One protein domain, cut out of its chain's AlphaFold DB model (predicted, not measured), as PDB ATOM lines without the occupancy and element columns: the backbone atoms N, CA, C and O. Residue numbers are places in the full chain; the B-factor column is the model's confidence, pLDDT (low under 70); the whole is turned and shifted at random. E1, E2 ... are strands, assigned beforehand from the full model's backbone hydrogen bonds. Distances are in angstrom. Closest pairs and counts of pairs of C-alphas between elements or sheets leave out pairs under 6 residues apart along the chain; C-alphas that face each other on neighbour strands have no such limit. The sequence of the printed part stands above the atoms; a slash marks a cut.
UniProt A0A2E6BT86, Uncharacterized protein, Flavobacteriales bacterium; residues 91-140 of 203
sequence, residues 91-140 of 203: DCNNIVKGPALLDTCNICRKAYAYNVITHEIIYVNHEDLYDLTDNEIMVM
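Overview. This is residues 91 to 140 of the 203 residues of an uncharacterized protein of Flavobacteriales bacterium (UniProt A0A2E6BT86). This is a flat piece with little regular structure: a small sheet of three strands, with the looping stretch 91 to 110 at one end and a wide loop, residues 125 to 135, joining E2 to E3. The printed part has 50 residues and no named helix; E1, E2 and E3 hold 13 of them, all strand in class. The sheet's order is E2, E1, E3, all antiparallel. It is only just compact, close to loose, with a radius of gyration of the C-alphas of 11.4 A and spans of 31 by 22 by 11 A.

Along the chain. Start at C-alpha 91, at (163.322, 197.412, 108.861); residues 101 to 102 pair antiparallel with 108 to 109. Find E1, residues 111 to 115, 13.3 A long, from (157.317, 197.021, 117.781). E2 is residues 121 to 124, 9.5 A; E3, residues 136 to 139, 9.4 A, ends at (157.049, 199.126, 123.119).

Arrangement. Look at E1, the inner strand: it forms a hairpin with E2 at 145 degrees, N 113 and O 122 being 2.8 A apart. On E3, at 152 degrees to E1, N 139 is 2.8 A from O 112. E2 and E3 are apart.

Size, cuts and confidence. The C-alphas farthest apart, of Cys 105 and Asp 134, are 33.1 A apart. The printed part has no cut; the E2 to E3 link is long, and pLDDT is under 70 at residues 126 to 129.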
ATOM      1  N   ASP A  91     163.269 198.254 107.682       74.75
ATOM      2  CA  ASP A  91     163.322 197.412 108.861       74.75
ATOM      3  C   ASP A  91     163.490 195.935 108.464       74.75
ATOM      4  O   ASP A  91     163.343 195.540 107.303       74.75
ATOM      5  N   CYS A  92     163.788 195.066 109.424       78.81
ATOM      6  CA  CYS A  92     164.004 193.651 109.116       78.81
ATOM      7  C   CYS A  92     162.739 192.913 108.602       78.81
ATOM      8  O   CYS A  92     162.835 191.747 108.225       78.81
ATOM      9  N   ASN A  93     161.565 193.564 108.580       74.50
ATOM     10  CA  ASN A  93     160.305 193.053 108.028       74.50
ATOM     11  C   ASN A  93     160.013 193.560 106.613       74.50
ATOM     12  O   ASN A  93     158.916 193.339 106.095       74.50
ATOM     13  N   ASN A  94     160.988 194.193 105.969       71.88
ATOM     14  CA  ASN A  94     160.842 194.831 104.671       71.88
ATOM     15  C   ASN A  94     159.881 196.029 104.657       71.88
ATOM     16  O   ASN A  94     159.322 196.359 103.610       71.88
ATOM     17  N   ILE A  95     159.678 196.680 105.802       71.75
ATOM     18  CA  ILE A  95     158.839 197.867 105.904       71.75
ATOM     19  C   ILE A  95     159.734 199.107 105.902       71.75
ATOM     20  O   ILE A  95     160.652 199.257 106.712       71.75
ATOM     21  N   VAL A  96     159.472 200.013 104.959       70.88
ATOM     22  CA  VAL A  96     160.187 201.290 104.848       70.88
ATOM     23  C   VAL A  96     159.913 202.122 106.099       70.88
ATOM     24  O   VAL A  96     158.752 202.387 106.417       70.88
ATOM     25  N   LYS A  97     160.983 202.529 106.803       72.19
ATOM     26  CA  LYS A  97     160.900 203.208 108.111       72.19
ATOM     27  C   LYS A  97     160.049 202.433 109.128       72.19
ATOM     28  O   LYS A  97     159.377 203.029 109.966       72.19
ATOM     29  N   GLY A  98     160.019 201.110 109.013       75.81
ATOM     30  CA  GLY A  98     159.357 200.281 110.003       75.81
ATOM     31  C   GLY A  98     160.153 200.251 111.316       75.81
ATOM     32  O   GLY A  98     161.364 200.491 111.317       75.81
ATOM     33  N   PRO A  99     159.494 199.975 112.447       81.81
ATOM     34  CA  PRO A  99     160.131 200.007 113.758       81.81
ATOM     35  C   PRO A  99     160.788 198.672 114.145       81.81
ATOM     36  O   PRO A  99     161.231 198.505 115.281       81.81
ATOM     37  N   ALA A 100     160.802 197.672 113.251       87.56
ATOM     38  CA  ALA A 100     161.291 196.342 113.588       87.56
ATOM     39  C   ALA A 100     162.826 196.256 113.624       87.56
ATOM     40  O   ALA A 100     163.522 196.782 112.758       87.56
ATOM     41  N   LEU A 101     163.360 195.510 114.594       86.94
ATOM     42  CA  LEU A 101     164.802 195.338 114.780       86.94
ATOM     43  C   LEU A 101     165.187 193.862 114.839       86.94
ATOM     44  O   LEU A 101     164.438 193.017 115.336       86.94
ATOM     45  N   LEU A 102     166.386 193.563 114.339       85.06
ATOM     46  CA  LEU A 102     166.982 192.239 114.447       85.06
ATOM     47  C   LEU A 102     167.567 192.059 115.854       85.06
ATOM     48  O   LEU A 102     168.428 192.836 116.268       85.06
ATOM     49  N   ASP A 103     167.119 191.033 116.569       83.94
ATOM     50  CA  ASP A 103     167.671 190.680 117.877       83.94
ATOM     51  C   ASP A 103     168.954 189.827 117.764       83.94
ATOM     52  O   ASP A 103     169.402 189.450 116.675       83.94
ATOM     53  N   THR A 104     169.567 189.490 118.902       85.69
ATOM     54  CA  THR A 104     170.800 188.673 118.931       85.69
ATOM     55  C   THR A 104     170.606 187.232 118.441       85.69
ATOM     56  O   THR A 104     171.582 186.554 118.114       85.69
ATOM     57  N   CYS A 105     169.361 186.760 118.342       82.69
ATOM     58  CA  CYS A 105     168.996 185.457 117.793       82.69
ATOM     59  C   CYS A 105     168.793 185.501 116.264       82.69
ATOM     60  O   CYS A 105     168.453 184.474 115.664       82.69
ATOM     61  N   ASN A 106     169.002 186.661 115.627       77.75
ATOM     62  CA  ASN A 106     168.619 186.953 114.247       77.75
ATOM     63  C   ASN A 106     167.109 186.793 114.001       77.75
ATOM     64  O   ASN A 106     166.708 186.253 112.970       77.75
ATOM     65  N   ILE A 107     166.270 187.210 114.950       81.19
ATOM     66  CA  ILE A 107     164.814 187.252 114.794       81.19
ATOM     67  C   ILE A 107     164.406 188.702 114.571       81.19
ATOM     68  O   ILE A 107     164.857 189.600 115.282       81.19
ATOM     69  N   CYS A 108     163.551 188.937 113.577       84.88
ATOM     70  CA  CYS A 108     163.035 190.268 113.315       84.88
ATOM     71  C   CYS A 108     161.862 190.594 114.244       84.88
ATOM     72  O   CYS A 108     160.728 190.183 113.992       84.88
ATOM     73  N   ARG A 109     162.123 191.335 115.319       85.88
ATOM     74  CA  ARG A 109     161.119 191.691 116.323       85.88
ATOM     75  C   ARG A 109     160.382 192.955 115.925       85.88
ATOM     76  O   ARG A 109     161.004 193.976 115.650       85.88
ATOM     77  N   LYS A 110     159.051 192.880 115.911       87.25
ATOM     78  CA  LYS A 110     158.172 194.026 115.660       87.25
ATOM     79  C   LYS A 110     158.002 194.862 116.922       87.25
ATOM     80  O   LYS A 110     157.937 194.312 118.020       87.25
ATOM     81  N   ALA A 111     157.865 196.168 116.741       88.94
ATOM     82  CA  ALA A 111     157.317 197.021 117.781       88.94
ATOM     83  C   ALA A 111     155.812 196.764 117.942       88.94
ATOM     84  O   ALA A 111     155.147 196.254 117.029       88.94
ATOM     85  N   TYR A 112     155.270 197.114 119.101       88.75
ATOM     86  CA  TYR A 112     153.854 196.923 119.381       88.75
ATOM     87  C   TYR A 112     153.299 197.957 120.354       88.75
ATOM     88  O   TYR A 112     153.988 198.412 121.265       88.75
ATOM     89  N   ALA A 113     152.022 198.280 120.182       90.50
ATOM     90  CA  ALA A 113     151.230 198.982 121.173       90.50
ATOM     91  C   ALA A 113     150.720 197.971 122.202       90.50
ATOM     92  O   ALA A 113     150.152 196.932 121.852       90.50
ATOM     93  N   TYR A 114     150.957 198.264 123.473       91.56
ATOM     94  CA  TYR A 114     150.528 197.444 124.593       91.56
ATOM     95  C   TYR A 114     149.487 198.187 125.414       91.56
ATOM     96  O   TYR A 114     149.767 199.263 125.945       91.56
ATOM     97  N   ASN A 115     148.308 197.588 125.557       92.75
ATOM     98  CA  ASN A 115     147.253 198.135 126.390       92.75
ATOM     99  C   ASN A 115     147.520 197.819 127.870       92.75
ATOM    100  O   ASN A 115     147.497 196.661 128.286       92.75
ATOM    101  N   VAL A 116     147.725 198.845 128.695       92.19
ATOM    102  CA  VAL A 116     148.063 198.701 130.119       92.19
ATOM    103  C   VAL A 116     146.891 198.222 130.986       92.19
ATOM    104  O   VAL A 116     147.109 197.869 132.143       92.19
ATOM    105  N   ILE A 117     145.663 198.211 130.452       92.56
ATOM    106  CA  ILE A 117     144.455 197.730 131.140       92.56
ATOM    107  C   ILE A 117     144.097 196.310 130.692       92.56
ATOM    108  O   ILE A 117     143.892 195.437 131.534       92.56
ATOM    109  N   THR A 118     143.981 196.069 129.382       93.56
ATOM    110  CA  THR A 118     143.553 194.765 128.840       93.56
ATOM    111  C   THR A 118     144.708 193.788 128.649       93.56
ATOM    112  O   THR A 118     144.456 192.596 128.487       93.56
ATOM    113  N   HIS A 119     145.957 194.265 128.705       87.62
ATOM    114  CA  HIS A 119     147.166 193.502 128.384       87.62
ATOM    115  C   HIS A 119     147.201 192.969 126.941       87.62
ATOM    116  O   HIS A 119     147.969 192.058 126.628       87.62
ATOM    117  N   GLU A 120     146.376 193.524 126.053       87.81
ATOM    118  CA  GLU A 120     146.381 193.179 124.635       87.81
ATOM    119  C   GLU A 120     147.546 193.855 123.907       87.81
ATOM    120  O   GLU A 120     148.005 194.938 124.282       87.81
ATOM    121  N   ILE A 121     148.025 193.183 122.861       85.94
ATOM    122  CA  ILE A 121     149.160 193.607 122.046       85.94
ATOM    123  C   ILE A 121     148.692 193.779 120.608       85.94
ATOM    124  O   ILE A 121     148.088 192.869 120.033       85.94
ATOM    125  N   ILE A 122     149.034 194.917 120.012       85.19
ATOM    126  CA  ILE A 122     148.818 195.197 118.595       85.19
ATOM    127  C   ILE A 122     150.165 195.533 117.963       85.19
ATOM    128  O   ILE A 122     150.824 196.494 118.352       85.19
ATOM    129  N   TYR A 123     150.592 194.738 116.983       84.19
ATOM    130  CA  TYR A 123     151.858 194.977 116.289       84.19
ATOM    131  C   TYR A 123     151.768 196.179 115.364       84.19
ATOM    132  O   TYR A 123     150.831 196.312 114.574       84.19
ATOM    133  N   VAL A 124     152.803 197.010 115.420       80.62
ATOM    134  CA  VAL A 124     152.877 198.262 114.680       80.62
ATOM    135  C   VAL A 124     153.894 198.104 113.559       80.62
ATOM    136  O   VAL A 124     155.058 197.777 113.781       80.62
ATOM    137  N   ASN A 125     153.435 198.320 112.328       70.88
ATOM    138  CA  ASN A 125     154.285 198.279 111.138       70.88
ATOM    139  C   ASN A 125     154.952 199.639 110.861       70.88
ATOM    140  O   ASN A 125     155.921 199.691 110.115       70.88
ATOM    141  N   HIS A 126     154.445 200.731 111.437       67.69
ATOM    142  CA  HIS A 126     154.990 202.072 111.254       67.69
ATOM    143  C   HIS A 126     154.641 202.945 112.462       67.69
ATOM    144  O   HIS A 126     153.462 203.080 112.789       67.69
ATOM    145  N   GLU A 127     155.651 203.512 113.122       59.62
ATOM    146  CA  GLU A 127     155.468 204.346 114.321       59.62
ATOM    147  C   GLU A 127     154.603 205.580 114.045       59.62
ATOM    148  O   GLU A 127     153.703 205.880 114.824       59.62
ATOM    149  N   ASP A 128     154.789 206.229 112.895       56.97
ATOM    150  CA  ASP A 128     154.080 207.472 112.558       56.97
ATOM    151  C   ASP A 128     152.621 207.254 112.095       56.97
ATOM    152  O   ASP A 128     151.913 208.220 111.813       56.97
ATOM    153  N   LEU A 129     152.158 206.000 111.976       57.03
ATOM    154  CA  LEU A 129     150.813 205.660 111.479       57.03
ATOM    155  C   LEU A 129     149.921 204.984 112.529       57.03
ATOM    156  O   LEU A 129     148.776 204.653 112.213       57.03
ATOM    157  N   TYR A 130     150.415 204.765 113.752       74.31
ATOM    158  CA  TYR A 130     149.621 204.197 114.840       74.31
ATOM    159  C   TYR A 130     149.300 205.263 115.887       74.31
ATOM    160  O   TYR A 130     150.189 205.751 116.581       74.31
ATOM    161  N   ASP A 131     148.019 205.607 116.005       79.50
ATOM    162  CA  ASP A 131     147.536 206.532 117.028       79.50
ATOM    163  C   ASP A 131     147.305 205.765 118.336       79.50
ATOM    164  O   ASP A 131     146.429 204.901 118.412       79.50
ATOM    165  N   LEU A 132     148.135 206.033 119.347       84.62
ATOM    166  CA  LEU A 132     148.022 205.398 120.659       84.62
ATOM    167  C   LEU A 132     146.796 205.943 121.394       84.62
ATOM    168  O   LEU A 132     146.608 207.152 121.515       84.62
ATOM    169  N   THR A 133     145.995 205.052 121.963       87.81
ATOM    170  CA  THR A 133     144.961 205.444 122.925       87.81
ATOM    171  C   THR A 133     145.570 205.779 124.293       87.81
ATOM    172  O   THR A 133     146.697 205.393 124.598       87.81
ATOM    173  N   ASP A 134     144.799 206.427 125.176       90.25
ATOM    174  CA  ASP A 134     145.231 206.784 126.546       90.25
ATOM    175  C   ASP A 134     145.731 205.589 127.385       90.25
ATOM    176  O   ASP A 134     146.447 205.767 128.370       90.25
ATOM    177  N   ASN A 135     145.331 204.368 127.015       92.81
ATOM    178  CA  ASN A 135     145.685 203.140 127.721       92.81
ATOM    179  C   ASN A 135     146.794 202.354 127.020       92.81
ATOM    180  O   ASN A 135     147.107 201.252 127.461       92.81
ATOM    181  N   GLU A 136     147.362 202.858 125.931       92.56
ATOM    182  CA  GLU A 136     148.394 202.159 125.178       92.56
ATOM    183  C   GLU A 136     149.755 202.816 125.352       92.56
ATOM    184  O   GLU A 136     149.900 204.036 125.371       92.56
ATOM    185  N   ILE A 137     150.779 201.975 125.449       90.25
ATOM    186  CA  ILE A 137     152.171 202.403 125.376       90.25
ATOM    187  C   ILE A 137     152.841 201.716 124.195       90.25
ATOM    188  O   ILE A 137     152.637 200.523 123.959       90.25
ATOM    189  N   MET A 138     153.651 202.470 123.460       89.44
ATOM    190  CA  MET A 138     154.498 201.896 122.425       89.44
ATOM    191  C   MET A 138     155.684 201.183 123.075       89.44
ATOM    192  O   MET A 138     156.384 201.760 123.909       89.44
ATOM    193  N   VAL A 139     155.909 199.931 122.685       91.56
ATOM    194  CA  VAL A 139     157.049 199.126 123.119       91.56
ATOM    195  C   VAL A 139     157.932 198.842 121.913       91.56
ATOM    196  O   VAL A 139     157.531 198.149 120.975       91.56
ATOM    197  N   MET A 140     159.151 199.380 121.956       90.56
ATOM    198  CA  MET A 140     160.160 199.146 120.925       90.56
ATOM    199  C   MET A 140     160.836 197.785 121.104       90.56
ATOM    200  O   MET A 140     160.947 197.311 122.242       90.56
TER     201      MET A 140